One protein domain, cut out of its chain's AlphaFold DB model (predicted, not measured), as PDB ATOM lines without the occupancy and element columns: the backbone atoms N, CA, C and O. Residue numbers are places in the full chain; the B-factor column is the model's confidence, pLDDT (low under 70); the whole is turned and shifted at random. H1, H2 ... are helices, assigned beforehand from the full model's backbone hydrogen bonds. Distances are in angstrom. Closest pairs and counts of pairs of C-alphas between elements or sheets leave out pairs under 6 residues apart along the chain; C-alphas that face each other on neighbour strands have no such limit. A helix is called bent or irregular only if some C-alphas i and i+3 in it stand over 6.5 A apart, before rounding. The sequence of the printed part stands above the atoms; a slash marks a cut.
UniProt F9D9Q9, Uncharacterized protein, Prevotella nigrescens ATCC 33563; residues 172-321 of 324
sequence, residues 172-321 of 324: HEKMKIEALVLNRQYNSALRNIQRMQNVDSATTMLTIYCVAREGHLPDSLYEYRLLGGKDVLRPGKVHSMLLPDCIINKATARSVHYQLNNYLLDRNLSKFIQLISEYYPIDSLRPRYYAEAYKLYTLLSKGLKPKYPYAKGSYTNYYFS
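Overview. This is residues 172 to 321 of the 324 residues of an uncharacterized protein of Prevotella nigrescens ATCC 33563 (UniProt F9D9Q9). H1, H2 and H3 form an up-and-down bundle at one end, each helix running against the one before; H4 and H6 lie in the middle, and H7, H8 and H9 gather toward the other end. H5 touches no helix. The 150 printed residues include nine named helices, H1 to H9 in chain order, and no named strand: all helix. The whole is compact, with a radius of gyration of the C-alphas of 15.6 A and spans of 47 by 32 by 27 A.

Along the chain. Find C-alpha 172 at (215.132, 273.932, 259.616), where H1 begins and runs to 182. Next come H2, 186 to 195; H3, 201 to 213, 18.5 A long; H4, 217 to 223; H5, 245 to 252; H6, 256 to 265; H7, 269 to 279; H8, 288 to 300, 18.4 A; and H9, 315 to 320, ending at C-alpha 320 (207.431, 271.092, 228.632). H4 is irregular: C-alphas 219 and 222 are 7.9 A apart.

Arrangement. Look first at the hairpin H1 and H2, closest at C-alphas Ile 177 and Ala 189, 5.0 A. H3 touches H4 with residues 207 to 211 alone, C-alphas Val 211 and Leu 217 being closest at 5.2 A. H4 is about perpendicular to H8 at 75 degrees and touches its residues 288 to 290, closest at C-alphas Asp 219 and Arg 288, 5.3 A. H6 and H7 are a hairpin, closest at C-alphas Tyr 263 and Phe 272, 5.6 A. H8 touches H9, closest at C-alphas Tyr 289 and Tyr 315, 5.8 A. Every O i to N i+4 pair is within hydrogen-bond range in H1, H3, H5, H8 and H9, against 5 of 6 in H2 and H6, 5 of 7 in H7 and 0 of 3 in H4, where 1 of 4 O i to N i+3 pairs is.

Size, cuts and confidence. The C-alphas farthest apart, of His 172 and Lys 302, are 48.0 A apart. The printed part has no cut; the links H4 to H5 and H8 to H9 are long, and no printed residue is under 70 in pLDDT.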
ATOM      1  N   HIS A 172     216.178 273.383 258.743       85.62
ATOM      2  CA  HIS A 172     215.132 273.932 259.616       85.62
ATOM      3  C   HIS A 172     213.774 274.015 258.908       85.62
ATOM      4  O   HIS A 172     212.760 273.561 259.443       85.62
ATOM      5  N   GLU A 173     213.738 274.541 257.679       87.38
ATOM      6  CA  GLU A 173     212.504 274.617 256.885       87.38
ATOM      7  C   GLU A 173     211.919 273.218 256.618       87.38
ATOM      8  O   GLU A 173     210.707 273.017 256.755       87.38
ATOM      9  N   LYS A 174     212.770 272.233 256.308       87.50
ATOM     10  CA  LYS A 174     212.359 270.843 256.081       87.50
ATOM     11  C   LYS A 174     211.797 270.185 257.344       87.50
ATOM     12  O   LYS A 174     210.720 269.592 257.280       87.50
ATOM     13  N   MET A 175     212.479 270.306 258.485       86.44
ATOM     14  CA  MET A 175     212.025 269.705 259.747       86.44
ATOM     15  C   MET A 175     210.686 270.283 260.187       86.44
ATOM     16  O   MET A 175     209.788 269.535 260.571       86.44
ATOM     17  N   LYS A 176     210.502 271.594 260.013       88.50
ATOM     18  CA  LYS A 176     209.225 272.255 260.276       88.50
ATOM     19  C   LYS A 176     208.086 271.693 259.427       88.50
ATOM     20  O   LYS A 176     206.982 271.494 259.927       88.50
ATOM     21  N   ILE A 177     208.325 271.438 258.138       90.88
ATOM     22  CA  ILE A 177     207.321 270.830 257.255       90.88
ATOM     23  C   ILE A 177     206.969 269.434 257.749       90.88
ATOM     24  O   ILE A 177     205.792 269.136 257.932       90.88
ATOM     25  N   GLU A 178     207.965 268.596 258.013       88.94
ATOM     26  CA  GLU A 178     207.728 267.233 258.479       88.94
ATOM     27  C   GLU A 178     206.989 267.189 259.827       88.94
ATOM     28  O   GLU A 178     206.043 266.413 259.982       88.94
ATOM     29  N   ALA A 179     207.323 268.085 260.760       86.88
ATOM     30  CA  ALA A 179     206.611 268.235 262.026       86.88
ATOM     31  C   ALA A 179     205.139 268.643 261.820       86.88
ATOM     32  O   ALA A 179     204.239 268.097 262.462       86.88
ATOM     33  N   LEU A 180     204.853 269.560 260.890       90.56
ATOM     34  CA  LEU A 180     203.477 269.940 260.544       90.56
ATOM     35  C   LEU A 180     202.694 268.777 259.923       90.56
ATOM     36  O   LEU A 180     201.514 268.600 260.230       90.56
ATOM     37  N   VAL A 181     203.344 267.963 259.086       91.56
ATOM     38  CA  VAL A 181     202.737 266.770 258.482       91.56
ATOM     39  C   VAL A 181     202.411 265.715 259.537       91.56
ATOM     40  O   VAL A 181     201.317 265.144 259.503       91.56
ATOM     41  N   LEU A 182     203.311 265.489 260.499       87.19
ATOM     42  CA  LEU A 182     203.068 264.604 261.642       87.19
ATOM     43  C   LEU A 182     201.890 265.083 262.494       87.19
ATOM     44  O   LEU A 182     201.003 264.295 262.825       87.19
ATOM     45  N   ASN A 183     201.816 266.390 262.744       87.25
ATOM     46  CA  ASN A 183     200.707 267.030 263.452       87.25
ATOM     47  C   ASN A 183     199.411 267.128 262.620       87.25
ATOM     48  O   ASN A 183     198.445 267.751 263.059       87.25
ATOM     49  N   ARG A 184     199.364 266.513 261.425       90.12
ATOM     50  CA  ARG A 184     198.226 266.508 260.485       90.12
ATOM     51  C   ARG A 184     197.791 267.897 259.998       90.12
ATOM     52  O   ARG A 184     196.677 268.060 259.513       90.12
ATOM     53  N   GLN A 185     198.663 268.898 260.088       93.38
ATOM     54  CA  GLN A 185     198.409 270.265 259.630       93.38
ATOM     55  C   GLN A 185     198.901 270.459 258.185       93.38
ATOM     56  O   GLN A 185     199.812 271.251 257.923       93.38
ATOM     57  N   TYR A 186     198.306 269.737 257.229       93.75
ATOM     58  CA  TYR A 186     198.801 269.694 255.844       93.75
ATOM     59  C   TYR A 186     198.704 271.054 255.134       93.75
ATOM     60  O   TYR A 186     199.677 271.488 254.522       93.75
ATOM     61  N   ASN A 187     197.611 271.803 255.310       93.88
ATOM     62  CA  ASN A 187     197.493 273.175 254.790       93.88
ATOM     63  C   ASN A 187     198.584 274.142 255.283       93.88
ATOM     64  O   ASN A 187     199.025 275.035 254.554       93.88
ATOM     65  N   SER A 188     199.042 274.002 256.527       93.38
ATOM     66  CA  SER A 188     200.153 274.811 257.049       93.38
ATOM     67  C   SER A 188     201.494 274.364 256.467       93.38
ATOM     68  O   SER A 188     202.326 275.213 256.144       93.38
ATOM     69  N   ALA A 189     201.686 273.057 256.271       93.94
ATOM     70  CA  ALA A 189     202.863 272.511 255.600       93.94
ATOM     71  C   ALA A 189     202.968 273.015 254.149       93.94
ATOM     72  O   ALA A 189     204.007 273.546 253.762       93.94
ATOM     73  N   LEU A 190     201.874 272.961 253.378       94.06
ATOM     74  CA  LEU A 190     201.822 273.430 251.987       94.06
ATOM     75  C   LEU A 190     202.144 274.925 251.852       94.06
ATOM     76  O   LEU A 190     202.913 275.314 250.973       94.06
ATOM     77  N   ARG A 191     201.638 275.766 252.767       93.56
ATOM     78  CA  ARG A 191     201.974 277.201 252.807       93.56
ATOM     79  C   ARG A 191     203.462 277.456 253.060       93.56
ATOM     80  O   ARG A 191     204.018 278.393 252.489       93.56
ATOM     81  N   ASN A 192     204.115 276.639 253.890       90.88
ATOM     82  CA  ASN A 192     205.562 276.737 254.104       90.88
ATOM     83  C   ASN A 192     206.347 276.247 252.879       90.88
ATOM     84  O   ASN A 192     207.271 276.933 252.450       90.88
ATOM     85  N   ILE A 193     205.927 275.143 252.252       92.81
ATOM     86  CA  ILE A 193     206.544 274.599 251.028       92.81
ATOM     87  C   ILE A 193     206.539 275.627 249.885       92.81
ATOM     88  O   ILE A 193     207.538 275.784 249.185       92.81
ATOM     89  N   GLN A 194     205.447 276.378 249.708       90.38
ATOM     90  CA  GLN A 194     205.371 277.431 248.684       90.38
ATOM     91  C   GLN A 194     206.427 278.530 248.872       90.38
ATOM     92  O   GLN A 194     206.877 279.119 247.890       90.38
ATOM     93  N   ARG A 195     206.830 278.800 250.120       89.69
ATOM     94  CA  ARG A 195     207.804 279.842 250.472       89.69
ATOM     95  C   ARG A 195     209.254 279.366 250.448       89.69
ATOM     96  O   ARG A 195     210.135 280.221 250.402       89.69
ATOM     97  N   MET A 196     209.508 278.055 250.481       87.00
ATOM     98  CA  MET A 196     210.874 277.515 250.442       87.00
ATOM     99  C   MET A 196     211.606 278.015 249.200       87.00
ATOM    100  O   MET A 196     211.001 278.163 248.147       87.00
ATOM    101  N   GLN A 197     212.902 278.290 249.265       84.62
ATOM    102  CA  GLN A 197     213.635 278.678 248.052       84.62
ATOM    103  C   GLN A 197     214.041 277.449 247.236       84.62
ATOM    104  O   GLN A 197     213.839 277.415 246.020       84.62
ATOM    105  N   ASN A 198     214.530 276.431 247.942       82.88
ATOM    106  CA  ASN A 198     215.008 275.175 247.391       82.88
ATOM    107  C   ASN A 198     214.032 274.064 247.764       82.88
ATOM    108  O   ASN A 198     213.539 274.004 248.889       82.88
ATOM    109  N   VAL A 199     213.734 273.205 246.800       84.06
ATOM    110  CA  VAL A 199     212.919 272.011 247.010       84.06
ATOM    111  C   VAL A 199     213.843 270.821 246.802       84.06
ATOM    112  O   VAL A 199     214.704 270.868 245.935       84.06
ATOM    113  N   ASP A 200     213.656 269.766 247.583       86.44
ATOM    114  CA  ASP A 200     214.353 268.498 247.394       86.44
ATOM    115  C   ASP A 200     213.354 267.421 246.959       86.44
ATOM    116  O   ASP A 200     212.130 267.596 247.044       86.44
ATOM    117  N   SER A 201     213.863 266.256 246.562       89.44
ATOM    118  CA  SER A 201     213.014 265.094 246.267       89.44
ATOM    119  C   SER A 201     212.146 264.713 247.478       89.44
ATOM    120  O   SER A 201     210.944 264.523 247.339       89.44
ATOM    121  N   ALA A 202     212.695 264.700 248.699       88.56
ATOM    122  CA  ALA A 202     211.915 264.402 249.912       88.56
ATOM    123  C   ALA A 202     210.801 265.431 250.168       88.56
ATOM    124  O   ALA A 202     209.670 265.066 250.489       88.56
ATOM    125  N   THR A 203     211.083 266.717 249.955       90.44
ATOM    126  CA  THR A 203     210.085 267.787 250.082       90.44
ATOM    127  C   THR A 203     208.984 267.643 249.035       90.44
ATOM    128  O   THR A 203     207.809 267.833 249.345       90.44
ATOM    129  N   THR A 204     209.330 267.240 247.811       92.19
ATOM    130  CA  THR A 204     208.355 266.956 246.749       92.19
ATOM    131  C   THR A 204     207.457 265.772 247.124       92.19
ATOM    132  O   THR A 204     206.237 265.874 246.995       92.19
ATOM    133  N   MET A 205     208.021 264.694 247.679       93.00
ATOM    134  CA  MET A 205     207.251 263.555 248.198       93.00
ATOM    135  C   MET A 205     206.248 264.000 249.268       93.00
ATOM    136  O   MET A 205     205.062 263.669 249.202       93.00
ATOM    137  N   LEU A 206     206.706 264.803 250.232       92.88
ATOM    138  CA  LEU A 206     205.857 265.352 251.290       92.88
ATOM    139  C   LEU A 206     204.790 266.297 250.736       92.88
ATOM    140  O   LEU A 206     203.669 266.300 251.234       92.88
ATOM    141  N   THR A 207     205.104 267.053 249.684       93.88
ATOM    142  CA  THR A 207     204.148 267.930 248.998       93.88
ATOM    143  C   THR A 207     203.032 267.102 248.378       93.88
ATOM    144  O   THR A 207     201.865 267.335 248.684       93.88
ATOM    145  N   ILE A 208     203.380 266.084 247.581       93.12
ATOM    146  CA  ILE A 208     202.420 265.151 246.970       93.12
ATOM    147  C   ILE A 208     201.536 264.529 248.057       93.12
ATOM    148  O   ILE A 208     200.313 264.516 247.929       93.12
ATOM    149  N   TYR A 209     202.148 264.077 249.155       93.19
ATOM    150  CA  TYR A 209     201.434 263.533 250.306       93.19
ATOM    151  C   TYR A 209     200.460 264.531 250.934       93.19
ATOM    152  O   TYR A 209     199.289 264.203 251.107       93.19
ATOM    153  N   CYS A 210     200.888 265.758 251.220       93.81
ATOM    154  CA  CYS A 210     200.026 266.783 251.806       93.81
ATOM    155  C   CYS A 210     198.848 267.134 250.895       93.81
ATOM    156  O   CYS A 210     197.707 267.130 251.351       93.81
ATOM    157  N   VAL A 211     199.102 267.380 249.605       94.00
ATOM    158  CA  VAL A 211     198.044 267.711 248.637       94.00
ATOM    159  C   VAL A 211     197.047 266.553 248.507       94.00
ATOM    160  O   VAL A 211     195.841 266.775 248.411       94.00
ATOM    161  N   ALA A 212     197.519 265.306 248.566       92.75
ATOM    162  CA  ALA A 212     196.640 264.145 248.567       92.75
ATOM    163  C   ALA A 212     195.766 264.039 249.818       92.75
ATOM    164  O   ALA A 212     194.608 263.640 249.713       92.75
ATOM    165  N   ARG A 213     196.299 264.391 250.993       92.25
ATOM    166  CA  ARG A 213     195.536 264.397 252.250       92.25
ATOM    167  C   ARG A 213     194.484 265.503 252.293       92.25
ATOM    168  O   ARG A 213     193.457 265.298 252.927       92.25
ATOM    169  N   GLU A 214     194.713 266.608 251.589       91.19
ATOM    170  CA  GLU A 214     193.720 267.671 251.372       91.19
ATOM    171  C   GLU A 214     192.722 267.333 250.242       91.19
ATOM    172  O   GLU A 214     191.736 268.032 250.061       91.19
ATOM    173  N   GLY A 215     192.942 266.258 249.472       88.88
ATOM    174  CA  GLY A 215     192.037 265.825 248.397       88.88
ATOM    175  C   GLY A 215     192.186 266.580 247.071       88.88
ATOM    176  O   GLY A 215     191.512 266.247 246.102       88.88
ATOM    177  N   HIS A 216     193.118 267.531 246.978       89.06
ATOM    178  CA  HIS A 216     193.323 268.385 245.797       89.06
ATOM    179  C   HIS A 216     194.444 267.892 244.866       89.06
ATOM    180  O   HIS A 216     194.974 268.646 244.046       89.06
ATOM    181  N   LEU A 217     194.835 266.616 244.976       88.94
ATOM    182  CA  LEU A 217     195.928 266.040 244.183       88.94
ATOM    183  C   LEU A 217     195.756 266.212 242.664       88.94
ATOM    184  O   LEU A 217     196.745 266.537 242.007       88.94
ATOM    185  N   PRO A 218     194.559 266.027 242.083       87.94
ATOM    186  CA  PRO A 218     194.398 266.147 240.644       87.94
ATOM    187  C   PRO A 218     194.159 267.591 240.153       87.94
ATOM    188  O   PRO A 218     194.025 267.781 238.942       87.94
ATOM    189  N   ASP A 219     194.151 268.583 241.056       86.62
ATOM    190  CA  ASP A 219     193.817 269.980 240.734       86.62
ATOM    191  C   ASP A 219     194.892 271.011 241.118       86.62
ATOM    192  O   ASP A 219     194.969 272.044 240.452       86.62
ATOM    193  N   SER A 220     195.726 270.744 242.138       88.50
ATOM    194  CA  SER A 220     196.696 271.728 242.669       88.50
ATOM    195  C   SER A 220     198.157 271.262 242.741       88.50
ATOM    196  O   SER A 220     199.044 272.069 243.001       88.50
ATOM    197  N   LEU A 221     198.459 269.980 242.513       91.38
ATOM    198  CA  LEU A 221     199.823 269.437 242.566       91.38
ATOM    199  C   LEU A 221     200.863 270.220 241.734       91.38
ATOM    200  O   LEU A 221     201.960 270.474 242.229       91.38
ATOM    201  N   TYR A 222     200.541 270.618 240.498       90.44
ATOM    202  CA  TYR A 222     201.497 271.283 239.597       90.44
ATOM    203  C   TYR A 222     201.653 272.788 239.852       90.44
ATOM    204  O   TYR A 222     202.459 273.442 239.190       90.44
ATOM    205  N   GLU A 223     200.918 273.352 240.814       89.62
ATOM    206  CA  GLU A 223     201.142 274.722 241.295       89.62
ATOM    207  C   GLU A 223     202.405 274.826 242.161       89.62
ATOM    208  O   GLU A 223     203.002 275.900 242.278       89.62
ATOM    209  N   TYR A 224     202.843 273.702 242.733       89.50
ATOM    210  CA  TYR A 224     204.056 273.601 243.531       89.50
ATOM    211  C   TYR A 224     205.273 273.305 242.646       89.50
ATOM    212  O   TYR A 224     205.171 272.731 241.562       89.50
ATOM    213  N   ARG A 225     206.465 273.674 243.126       87.00
ATOM    214  CA  ARG A 225     207.719 273.238 242.499       87.00
ATOM    215  C   ARG A 225     207.948 271.776 242.860       87.00
ATOM    216  O   ARG A 225     208.075 271.459 244.037       87.00
ATOM    217  N   LEU A 226     208.002 270.921 241.848       88.81
ATOM    218  CA  LEU A 226     208.233 269.488 241.995       88.81
ATOM    219  C   LEU A 226     209.611 269.150 241.429       88.81
ATOM    220  O   LEU A 226     209.985 269.660 240.372       88.81
ATOM    221  N   LEU A 227     210.343 268.282 242.121       85.19
ATOM    222  CA  LEU A 227     211.621 267.744 241.671       85.19
ATOM    223  C   LEU A 227     211.596 266.221 241.672       85.19
ATOM    224  O   LEU A 227     211.017 265.597 242.560       85.19
ATOM    225  N   GLY A 228     212.238 265.644 240.658       84.31
ATOM    226  CA  GLY A 228     212.184 264.218 240.365       84.31
ATOM    227  C   GLY A 228     210.938 263.796 239.577       84.31
ATOM    228  O   GLY A 228     210.149 264.617 239.108       84.31
ATOM    229  N   GLY A 229     210.810 262.482 239.390       86.25
ATOM    230  CA  GLY A 229     209.713 261.839 238.658       86.25
ATOM    231  C   GLY A 229     208.930 260.879 239.552       86.25
ATOM    232  O   GLY A 229     208.669 261.170 240.720       86.25
ATOM    233  N   LYS A 230     208.601 259.695 239.031       84.62
ATOM    234  CA  LYS A 230     207.863 258.661 239.776       84.62
ATOM    235  C   LYS A 230     208.505 258.221 241.095       84.62
ATOM    236  O   LYS A 230     207.787 257.876 242.031       84.62
ATOM    237  N   ASP A 231     209.837 258.246 241.179       86.06
ATOM    238  CA  ASP A 231     210.599 257.727 242.327       86.06
ATOM    239  C   ASP A 231     210.332 258.534 243.611       86.06
ATOM    240  O   ASP A 231     210.658 258.091 244.707       86.06
ATOM    241  N   VAL A 232     209.725 259.714 243.468       88.81
ATOM    242  CA  VAL A 232     209.409 260.653 244.547       88.81
ATOM    243  C   VAL A 232     207.973 260.488 245.056       88.81
ATOM    244  O   VAL A 232     207.586 261.055 246.072       88.81
ATOM    245  N   LEU A 233     207.152 259.700 244.365       87.75
ATOM    246  CA  LEU A 233     205.740 259.547 244.693       87.75
ATOM    247  C   LEU A 233     205.525 258.726 245.976       87.75
ATOM    248  O   LEU A 233     204.551 258.944 246.696       87.75
ATOM    249  N   ARG A 234     206.411 257.764 246.250       88.38
ATOM    250  CA  ARG A 234     206.371 256.905 247.438       88.38
ATOM    251  C   ARG A 234     207.773 256.720 248.018       88.38
ATOM    252  O   ARG A 234     208.737 256.776 247.254       88.38
ATOM    253  N   PRO A 235     207.878 256.443 249.328       87.06
ATOM    254  CA  PRO A 235     209.153 256.130 249.945       87.06
ATOM    255  C   PRO A 235     209.812 254.917 249.292       87.06
ATOM    256  O   PRO A 235     209.147 253.916 249.011       87.06
ATOM    257  N   GLY A 236     211.114 255.013 249.044       84.44
ATOM    258  CA  GLY A 236     211.872 253.975 248.350       84.44
ATOM    259  C   GLY A 236     213.328 254.373 248.175       84.44
ATOM    260  O   GLY A 236     214.171 253.948 248.946       84.44
ATOM    261  N   LYS A 237     213.629 255.207 247.171       80.19
ATOM    262  CA  LYS A 237     214.941 255.883 247.076       80.19
ATOM    263  C   LYS A 237     214.990 257.169 247.899       80.19
ATOM    264  O   LYS A 237     216.058 257.660 248.242       80.19
ATOM    265  N   VAL A 238     213.817 257.746 248.135       82.75
ATOM    266  CA  VAL A 238     213.616 258.985 248.875       82.75
ATOM    267  C   VAL A 238     212.920 258.621 250.174       82.75
ATOM    268  O   VAL A 238     211.945 257.872 250.151       82.75
ATOM    269  N   HIS A 239     213.408 259.164 251.284       83.31
ATOM    270  CA  HIS A 239     212.854 258.925 252.612       83.31
ATOM    271  C   HIS A 239     212.586 260.256 253.313       83.31
ATOM    272  O   HIS A 239     213.323 261.233 253.130       83.31
ATOM    273  N   SER A 240     211.516 260.291 254.100       83.44
ATOM    274  CA  SER A 240     211.275 261.352 255.078       83.44
ATOM    275  C   SER A 240     212.108 261.099 256.331       83.44
ATOM    276  O   SER A 240     212.432 259.959 256.654       83.44
ATOM    277  N   MET A 241     212.482 262.169 257.026       79.62
ATOM    278  CA  MET A 241     213.343 262.089 258.209       79.62
ATOM    279  C   MET A 241     212.547 261.792 259.487       79.62
ATOM    280  O   MET A 241     213.023 261.066 260.355       79.62
ATOM    281  N   LEU A 242     211.337 262.340 259.604       80.19
ATOM    282  CA  LEU A 242     210.434 262.174 260.739       80.19
ATOM    283  C   LEU A 242     209.269 261.238 260.430       80.19
ATOM    284  O   LEU A 242     208.862 260.454 261.285       80.19
ATOM    285  N   LEU A 243     208.678 261.345 259.236       82.81
ATOM    286  CA  LEU A 243     207.494 260.558 258.890       82.81
ATOM    287  C   LEU A 243     207.904 259.126 258.496       82.81
ATOM    288  O   LEU A 243     208.659 258.966 257.540       82.81
ATOM    289  N   PRO A 244     207.394 258.071 259.161       84.31
ATOM    290  CA  PRO A 244     207.721 256.703 258.783       84.31
ATOM    291  C   PRO A 244     207.155 256.317 257.413       84.31
ATOM    292  O   PRO A 244     205.976 256.550 257.117       84.31
ATOM    293  N   ASP A 245     207.963 255.612 256.624       87.44
ATOM    294  CA  ASP A 245     207.617 255.169 255.269       87.44
ATOM    295  C   ASP A 245     206.333 254.332 255.219       87.44
ATOM    296  O   ASP A 245     205.538 254.431 254.281       87.44
ATOM    297  N   CYS A 246     206.085 253.525 256.255       85.56
ATOM    298  CA  CYS A 246     204.891 252.690 256.350       85.56
ATOM    299  C   CYS A 246     203.594 253.515 256.373       85.56
ATOM    300  O   CYS A 246     202.583 253.065 255.830       85.56
ATOM    301  N   ILE A 247     203.617 254.728 256.937       87.25
ATOM    302  CA  ILE A 247     202.447 255.611 257.000       87.25
ATOM    303  C   ILE A 247     202.111 256.122 255.601       87.25
ATOM    304  O   ILE A 247     200.962 256.005 255.169       87.25
ATOM    305  N   ILE A 248     203.111 256.625 254.871       89.25
ATOM    306  CA  ILE A 248     202.925 257.116 253.500       89.25
ATOM    307  C   ILE A 248     202.502 255.959 252.592       89.25
ATOM    308  O   ILE A 248     201.525 256.073 251.851       89.25
ATOM    309  N   ASN A 249     203.170 254.809 252.680       89.75
ATOM    310  CA  ASN A 249     202.834 253.648 251.860       89.75
ATOM    311  C   ASN A 249     201.409 253.154 252.125       89.75
ATOM    312  O   ASN A 249     200.636 252.988 251.183       89.75
ATOM    313  N   LYS A 250     201.003 253.007 253.392       89.31
ATOM    314  CA  LYS A 250     199.639 252.583 253.744       89.31
ATOM    315  C   LYS A 250     198.584 253.587 253.279       89.31
ATOM    316  O   LYS A 250     197.544 253.178 252.767       89.31
ATOM    317  N   ALA A 251     198.847 254.884 253.431       86.75
ATOM    318  CA  ALA A 251     197.921 255.937 253.021       86.75
ATOM    319  C   ALA A 251     197.766 256.038 251.494       86.75
ATOM    320  O   ALA A 251     196.704 256.421 251.009       86.75
ATOM    321  N   THR A 252     198.807 255.692 250.732       88.00
ATOM    322  CA  THR A 252     198.855 255.911 249.278       88.00
ATOM    323  C   THR A 252     198.683 254.638 248.451       88.00
ATOM    324  O   THR A 252     198.464 254.732 247.242       88.00
ATOM    325  N   ALA A 253     198.757 253.448 249.055       84.50
ATOM    326  CA  ALA A 253     198.729 252.163 248.351       84.50
ATOM    327  C   ALA A 253     197.494 251.984 247.452       84.50
ATOM    328  O   ALA A 253     197.617 251.526 246.319       84.50
ATOM    329  N   ARG A 254     196.313 252.385 247.936       86.00
ATOM    330  CA  ARG A 254     195.028 252.206 247.232       86.00
ATOM    331  C   ARG A 254     194.570 253.436 246.445       86.00
ATOM    332  O   ARG A 254     193.469 253.441 245.911       86.00
ATOM    333  N   SER A 255     195.376 254.497 246.397       89.25
ATOM    334  CA  SER A 255     194.970 255.730 245.723       89.25
ATOM    335  C   SER A 255     195.160 255.618 244.209       89.25
ATOM    336  O   SER A 255     196.288 255.548 243.718       89.25
ATOM    337  N   VAL A 256     194.049 255.675 243.470       89.19
ATOM    338  CA  VAL A 256     194.032 255.760 242.000       89.19
ATOM    339  C   VAL A 256     194.778 257.008 241.526       89.19
ATOM    340  O   VAL A 256     195.577 256.949 240.595       89.19
ATOM    341  N   HIS A 257     194.607 258.132 242.226       91.44
ATOM    342  CA  HIS A 257     195.289 259.377 241.883       91.44
ATOM    343  C   HIS A 257     196.813 259.262 241.977       91.44
ATOM    344  O   HIS A 257     197.510 259.859 241.159       91.44
ATOM    345  N   TYR A 258     197.349 258.478 242.916       91.12
ATOM    346  CA  TYR A 258     198.787 258.193 242.955       91.12
ATOM    347  C   TYR A 258     199.227 257.379 241.738       91.12
ATOM    348  O   TYR A 258     200.245 257.690 241.129       91.12
ATOM    349  N   GLN A 259     198.458 256.362 241.343       90.25
ATOM    350  CA  GLN A 259     198.787 255.554 240.166       90.25
ATOM    351  C   GLN A 259     198.752 256.376 238.870       90.25
ATOM    352  O   GLN A 259     199.634 256.230 238.031       90.25
ATOM    353  N   LEU A 260     197.785 257.283 238.725       91.62
ATOM    354  CA  LEU A 260     197.715 258.200 237.586       91.62
ATOM    355  C   LEU A 260     198.890 259.190 237.589       91.62
ATOM    356  O   LEU A 260     199.573 259.346 236.575       91.62
ATOM    357  N   ASN A 261     199.181 259.810 238.737       91.88
ATOM    358  CA  ASN A 261     200.287 260.764 238.860       91.88
ATOM    359  C   ASN A 261     201.669 260.117 238.682       91.88
ATOM    360  O   ASN A 261     202.580 260.777 238.195       91.88
ATOM    361  N   ASN A 262     201.815 258.824 238.985       91.38
ATOM    362  CA  ASN A 262     203.023 258.050 238.692       91.38
ATOM    363  C   ASN A 262     203.443 258.175 237.216       91.38
ATOM    364  O   ASN A 262     204.617 258.368 236.916       91.38
ATOM    365  N   TYR A 263     202.479 258.110 236.293       92.12
ATOM    366  CA  TYR A 263     202.741 258.258 234.861       92.12
ATOM    367  C   TYR A 263     202.875 259.720 234.433       92.12
ATOM    368  O   TYR A 263     203.703 260.029 233.576       92.12
ATOM    369  N   LEU A 264     202.095 260.625 235.035       92.00
ATOM    370  CA  LEU A 264     202.138 262.047 234.692       92.00
ATOM    371  C   LEU A 264     203.464 262.711 235.080       92.00
ATOM    372  O   LEU A 264     203.977 263.503 234.287       92.00
ATOM    373  N   LEU A 265     204.028 262.375 236.247       90.56
ATOM    374  CA  LEU A 265     205.345 262.862 236.686       90.56
ATOM    375  C   LEU A 265     206.473 262.363 235.772       90.56
ATOM    376  O   LEU A 265     207.375 263.121 235.430       90.56
ATOM    377  N   ASP A 266     206.377 261.126 235.283       90.06
ATOM    378  CA  ASP A 266     207.306 260.568 234.289       90.06
ATOM    379  C   ASP A 266     207.021 261.038 232.849       90.06
ATOM    380  O   ASP A 266     207.698 260.608 231.913       90.06
ATOM    381  N   ARG A 267     206.022 261.913 232.651       90.00
ATOM    382  CA  ARG A 267     205.575 262.417 231.338       90.00
ATOM    383  C   ARG A 267     205.142 261.306 230.372       90.00
ATOM    384  O   ARG A 267     205.124 261.488 229.157       90.00
ATOM    385  N   ASN A 268     204.763 260.145 230.900       91.38
ATOM    386  CA  ASN A 268     204.329 259.003 230.112       91.38
ATOM    387  C   ASN A 268     202.821 259.082 229.840       91.38
ATOM    388  O   ASN A 268     202.006 258.480 230.543       91.38
ATOM    389  N   LEU A 269     202.456 259.838 228.804       92.00
ATOM    390  CA  LEU A 269     201.055 260.047 228.447       92.00
ATOM    391  C   LEU A 269     200.377 258.783 227.912       92.00
ATOM    392  O   LEU A 269     199.216 258.559 228.222       92.00
ATOM    393  N   SER A 270     201.070 257.923 227.164       90.25
ATOM    394  CA  SER A 270     200.440 256.736 226.566       90.25
ATOM    395  C   SER A 270     199.896 255.771 227.623       90.25
ATOM    396  O   SER A 270     198.732 255.379 227.553       90.25
ATOM    397  N   LYS A 271     200.697 255.449 228.648       91.12
ATOM    398  CA  LYS A 271     200.250 254.606 229.771       91.12
ATOM    399  C   LYS A 271     199.203 255.300 230.638       91.12
ATOM    400  O   LYS A 271     198.270 254.654 231.105       91.12
ATOM    401  N   PHE A 272     199.334 256.614 230.828       93.38
ATOM    402  CA  PHE A 272     198.341 257.399 231.555       93.38
ATOM    403  C   PHE A 272     196.953 257.316 230.901       93.38
ATOM    404  O   PHE A 272     195.968 257.118 231.607       93.38
ATOM    405  N   ILE A 273     196.871 257.415 229.569       90.94
ATOM    406  CA  ILE A 273     195.598 257.378 228.834       90.94
ATOM    407  C   ILE A 273     194.909 256.015 228.955       90.94
ATOM    408  O   ILE A 273     193.697 255.964 229.139       90.94
ATOM    409  N   GLN A 274     195.676 254.923 228.913       89.81
ATOM    410  CA  GLN A 274     195.137 253.574 229.122       89.81
ATOM    411  C   GLN A 274     194.517 253.420 230.515       89.81
ATOM    412  O   GLN A 274     193.428 252.868 230.652       89.81
ATOM    413  N   LEU A 275     195.190 253.936 231.549       89.75
ATOM    414  CA  LEU A 275     194.692 253.837 232.919       89.75
ATOM    415  C   LEU A 275     193.501 254.772 233.158       89.75
ATOM    416  O   LEU A 275     192.542 254.406 233.829       89.75
ATOM    417  N   ILE A 276     193.531 255.994 232.621       90.75
ATOM    418  CA  ILE A 276     192.466 256.958 232.898       90.75
ATOM    419  C   ILE A 276     191.135 256.584 232.248       90.75
ATOM    420  O   ILE A 276     190.097 256.912 232.817       90.75
ATOM    421  N   SER A 277     191.139 255.882 231.111       85.56
ATOM    422  CA  SER A 277     189.902 255.396 230.490       85.56
ATOM    423  C   SER A 277     189.140 254.396 231.363       85.56
ATOM    424  O   SER A 277     187.925 254.303 231.241       85.56
ATOM    425  N   GLU A 278     189.831 253.687 232.260       87.81
ATOM    426  CA  GLU A 278     189.215 252.736 233.191       87.81
ATOM    427  C   GLU A 278     188.497 253.454 234.345       87.81
ATOM    428  O   GLU A 278     187.370 253.111 234.691       87.81
ATOM    429  N   TYR A 279     189.121 254.493 234.913       86.25
ATOM    430  CA  TYR A 279     188.600 255.192 236.096       86.25
ATOM    431  C   TYR A 279     187.736 256.424 235.777       86.25
ATOM    432  O   TYR A 279     186.857 256.772 236.561       86.25
ATOM    433  N   TYR A 280     187.981 257.097 234.649       86.94
ATOM    434  CA  TYR A 280     187.277 258.313 234.218       86.94
ATOM    435  C   TYR A 280     186.880 258.223 232.733       86.94
ATOM    436  O   TYR A 280     187.454 258.932 231.891       86.94
ATOM    437  N   PRO A 281     185.887 257.376 232.398       80.19
ATOM    438  CA  PRO A 281     185.438 257.189 231.019       80.19
ATOM    439  C   PRO A 281     184.740 258.431 230.448       80.19
ATOM    440  O   PRO A 281     184.793 258.671 229.245       80.19
ATOM    441  N   ILE A 282     184.104 259.240 231.301       83.62
ATOM    442  CA  ILE A 282     183.359 260.438 230.898       83.62
ATOM    443  C   ILE A 282     184.231 261.678 231.102       83.62
ATOM    444  O   ILE A 282     184.700 261.942 232.212       83.62
ATOM    445  N   ASP A 283     184.390 262.483 230.049       77.00
ATOM    446  CA  ASP A 283     185.223 263.691 230.075       77.00
ATOM    447  C   ASP A 283     184.768 264.720 231.126       77.00
ATOM    448  O   ASP A 283     185.610 265.355 231.758       77.00
ATOM    449  N   SER A 284     183.460 264.853 231.372       76.69
ATOM    450  CA  SER A 284     182.891 265.792 232.355       76.69
ATOM    451  C   SER A 284     183.258 265.480 233.808       76.69
ATOM    452  O   SER A 284     183.211 266.372 234.647       76.69
ATOM    453  N   LEU A 285     183.615 264.229 234.111       83.44
ATOM    454  CA  LEU A 285     184.017 263.799 235.454       83.44
ATOM    455  C   LEU A 285     185.531 263.881 235.659       83.44
ATOM    456  O   LEU A 285     186.015 263.600 236.755       83.44
ATOM    457  N   ARG A 286     186.293 264.220 234.610       86.44
ATOM    458  CA  ARG A 286     187.749 264.208 234.660       86.44
ATOM    459  C   ARG A 286     188.264 265.459 235.394       86.44
ATOM    460  O   ARG A 286     187.993 266.572 234.947       86.44
ATOM    461  N   PRO A 287     189.061 265.288 236.464       90.50
ATOM    462  CA  PRO A 287     189.723 266.391 237.155       90.50
ATOM    463  C   PRO A 287     190.606 267.254 236.250       90.50
ATOM    464  O   PRO A 287     191.027 266.818 235.170       90.50
ATOM    465  N   ARG A 288     190.961 268.455 236.722       90.88
ATOM    466  CA  ARG A 288     191.595 269.497 235.903       90.88
ATOM    467  C   ARG A 288     192.854 269.011 235.187       90.88
ATOM    468  O   ARG A 288     192.912 269.055 233.958       90.88
ATOM    469  N   TYR A 289     193.850 268.511 235.918       91.69
ATOM    470  CA  TYR A 289     195.121 268.111 235.299       91.69
ATOM    471  C   TYR A 289     195.002 266.892 234.412       91.69
ATOM    472  O   TYR A 289     195.727 266.747 233.434       91.69
ATOM    473  N   TYR A 290     194.066 266.016 234.735       92.50
ATOM    474  CA  TYR A 290     193.831 264.830 233.946       92.50
ATOM    475  C   TYR A 290     193.187 265.189 232.604       92.50
ATOM    476  O   TYR A 290     193.560 264.634 231.570       92.50
ATOM    477  N   ALA A 291     192.266 266.156 232.596       91.12
ATOM    478  CA  ALA A 291     191.699 266.712 231.374       91.12
ATOM    479  C   ALA A 291     192.755 267.455 230.546       91.12
ATOM    480  O   ALA A 291     192.796 267.291 229.326       91.12
ATOM    481  N   GLU A 292     193.637 268.220 231.192       91.81
ATOM    482  CA  GLU A 292     194.774 268.870 230.533       91.81
ATOM    483  C   GLU A 292     195.728 267.845 229.895       91.81
ATOM    484  O   GLU A 292     196.061 267.978 228.718       91.81
ATOM    485  N   ALA A 293     196.110 266.790 230.621       92.44
ATOM    486  CA  ALA A 293     196.983 265.727 230.121       92.44
ATOM    487  C   ALA A 293     196.363 264.954 228.946       92.44
ATOM    488  O   ALA A 293     197.048 264.659 227.966       92.44
ATOM    489  N   TYR A 294     195.054 264.680 228.999       91.81
ATOM    490  CA  TYR A 294     194.330 264.036 227.901       91.81
ATOM    491  C   TYR A 294     194.292 264.913 226.643       91.81
ATOM    492  O   TYR A 294     194.623 264.466 225.542       91.81
ATOM    493  N   LYS A 295     193.957 266.201 226.800       91.50
ATOM    494  CA  LYS A 295     193.996 267.180 225.703       91.50
ATOM    495  C   LYS A 295     195.403 267.293 225.115       91.50
ATOM    496  O   LYS A 295     195.553 267.293 223.898       91.50
ATOM    497  N   LEU A 296     196.433 267.317 225.960       92.38
ATOM    498  CA  LEU A 296     197.820 267.360 225.512       92.38
ATOM    499  C   LEU A 296     198.192 266.120 224.686       92.38
ATOM    500  O   LEU A 296     198.772 266.264 223.613       92.38
ATOM    501  N   TYR A 297     197.810 264.921 225.133       92.50
ATOM    502  CA  TYR A 297     198.049 263.684 224.388       92.50
ATOM    503  C   TYR A 297     197.398 263.706 222.999       92.50
ATOM    504  O   TYR A 297     198.067 263.427 222.008       92.50
ATOM    505  N   THR A 298     196.122 264.096 222.910       90.88
ATOM    506  CA  THR A 298     195.394 264.151 221.625       90.88
ATOM    507  C   THR A 298     195.949 265.188 220.645       90.88
ATOM    508  O   THR A 298     195.849 265.006 219.432       90.88
ATOM    509  N   LEU A 299     196.539 266.279 221.143       91.88
ATOM    510  CA  LEU A 299     197.246 267.250 220.306       91.88
ATOM    511  C   LEU A 299     198.567 266.671 219.791       91.88
ATOM    512  O   LEU A 299     198.832 266.720 218.590       91.88
ATOM    513  N   LEU A 300     199.354 266.065 220.684       90.88
ATOM    514  CA  LEU A 300     200.644 265.469 220.340       90.88
ATOM    515  C   LEU A 300     200.500 264.298 219.361       90.88
ATOM    516  O   LEU A 300     201.301 264.186 218.437       90.88
ATOM    517  N   SER A 301     199.457 263.471 219.496       89.25
ATOM    518  CA  SER A 301     199.178 262.374 218.560       89.25
ATOM    519  C   SER A 301     198.835 262.863 217.149       89.25
ATOM    520  O   SER A 301     199.003 262.125 216.186       89.25
ATOM    521  N   LYS A 302     198.367 264.111 217.016       91.94
ATOM    522  CA  LYS A 302     198.109 264.781 215.731       91.94
ATOM    523  C   LYS A 302     199.330 265.545 215.200       91.94
ATOM    524  O   LYS A 302     199.213 266.259 214.211       91.94
ATOM    525  N   GLY A 303     200.483 265.450 215.869       88.00
ATOM    526  CA  GLY A 303     201.693 266.205 215.528       88.00
ATOM    527  C   GLY A 303     201.627 267.698 215.878       88.00
ATOM    528  O   GLY A 303     202.516 268.456 215.495       88.00
ATOM    529  N   LEU A 304     200.597 268.135 216.610       88.62
ATOM    530  CA  LEU A 304     200.391 269.531 216.990       88.62
ATOM    531  C   LEU A 304     201.003 269.814 218.367       88.62
ATOM    532  O   LEU A 304     200.932 268.992 219.282       88.62
ATOM    533  N   LYS A 305     201.570 271.012 218.539       86.25
ATOM    534  CA  LYS A 305     202.074 271.501 219.831       86.25
ATOM    535  C   LYS A 305     201.208 272.659 220.337       86.25
ATOM    536  O   LYS A 305     200.807 273.500 219.532       86.25
ATOM    537  N   PRO A 306     200.919 272.731 221.648       86.19
ATOM    538  CA  PRO A 306     200.203 273.865 222.220       86.19
ATOM    539  C   PRO A 306     201.004 275.165 222.056       86.19
ATOM    540  O   PRO A 306     202.234 275.163 222.107       86.19
ATOM    541  N   LYS A 307     200.297 276.282 221.861       83.31
ATOM    542  CA  LYS A 307     200.905 277.605 221.667       83.31
ATOM    543  C   LYS A 307     201.431 278.154 223.001       83.31
ATOM    544  O   LYS A 307     200.720 278.130 224.000       83.31
ATOM    545  N   TYR A 308     202.664 278.659 222.999       81.62
ATOM    546  CA  TYR A 308     203.273 279.373 224.128       81.62
ATOM    547  C   TYR A 308     202.622 280.765 224.308       81.62
ATOM    548  O   TYR A 308     202.282 281.379 223.290       81.62
ATOM    549  N   PRO A 309     202.474 281.311 225.534       84.75
ATOM    550  CA  PRO A 309     202.926 280.805 226.838       84.75
ATOM    551  C   PRO A 309     201.988 279.777 227.482       84.75
ATOM    552  O   PRO A 309     200.768 279.874 227.383       84.75
ATOM    553  N   TYR A 310     202.564 278.805 228.193       86.38
ATOM    554  CA  TYR A 310     201.790 277.835 228.973       86.38
ATOM    555  C   TYR A 310     201.305 278.457 230.286       86.38
ATOM    556  O   TYR A 310     202.043 279.188 230.948       86.38
ATOM    557  N   ALA A 311     200.074 278.144 230.695       85.56
ATOM    558  CA  ALA A 311     199.525 278.635 231.955       85.56
ATOM    559  C   ALA A 311     200.352 278.123 233.150       85.56
ATOM    560  O   ALA A 311     200.623 276.923 233.265       85.56
ATOM    561  N   LYS A 312     200.744 279.022 234.058       85.38
ATOM    562  CA  LYS A 312     201.469 278.652 235.282       85.38
ATOM    563  C   LYS A 312     200.599 277.724 236.137       85.38
ATOM    564  O   LYS A 312     199.405 277.960 236.280       85.38
ATOM    565  N   GLY A 313     201.197 276.662 236.673       85.00
ATOM    566  CA  GLY A 313     200.476 275.653 237.454       85.00
ATOM    567  C   GLY A 313     199.663 274.649 236.628       85.00
ATOM    568  O   GLY A 313     198.977 273.827 237.220       85.00
ATOM    569  N   SER A 314     199.722 274.703 235.289       90.81
ATOM    570  CA  SER A 314     199.125 273.684 234.411       90.81
ATOM    571  C   SER A 314     200.046 272.481 234.218       90.81
ATOM    572  O   SER A 314     201.277 272.606 234.256       90.81
ATOM    573  N   TYR A 315     199.459 271.324 233.915       90.88
ATOM    574  CA  TYR A 315     200.231 270.131 233.581       90.88
ATOM    575  C   TYR A 315     201.048 270.320 232.295       90.88
ATOM    576  O   TYR A 315     202.195 269.890 232.210       90.88
ATOM    577  N   THR A 316     200.495 271.027 231.304       90.94
ATOM    578  CA  THR A 316     201.197 271.343 230.051       90.94
ATOM    579  C   THR A 316     202.505 272.088 230.311       90.94
ATOM    580  O   THR A 316     203.528 271.764 229.709       90.94
ATOM    581  N   ASN A 317     202.502 273.043 231.245       90.94
ATOM    582  CA  ASN A 317     203.717 273.752 231.634       90.94
ATOM    583  C   ASN A 317     204.753 272.808 232.270       90.94
ATOM    584  O   ASN A 317     205.928 272.867 231.923       90.94
ATOM    585  N   TYR A 318     204.317 271.902 233.149       89.88
ATOM    586  CA  TYR A 318     205.189 270.886 233.751       89.88
ATOM    587  C   TYR A 318     205.754 269.891 232.718       89.88
ATOM    588  O   TYR A 318     206.915 269.492 232.796       89.88
ATOM    589  N   TYR A 319     204.961 269.497 231.718       90.00
ATOM    590  CA  TYR A 319     205.385 268.558 230.678       90.00
ATOM    591  C   TYR A 319     206.511 269.125 229.802       90.00
ATOM    592  O   TYR A 319     207.443 268.403 229.440       90.00
ATOM    593  N   PHE A 320     206.434 270.415 229.465       88.94
ATOM    594  CA  PHE A 320     207.431 271.092 228.632       88.94
ATOM    595  C   PHE A 320     208.555 271.768 229.418       88.94
ATOM    596  O   PHE A 320     209.523 272.212 228.799       88.94
ATOM    597  N   SER A 321     208.480 271.837 230.751       84.94
ATOM    598  CA  SER A 321     209.601 272.331 231.550       84.94
ATOM    599  C   SER A 321     210.823 271.428 231.355       84.94
ATOM    600  O   SER A 321     210.693 270.222 231.112       84.94
TER     601      SER A 321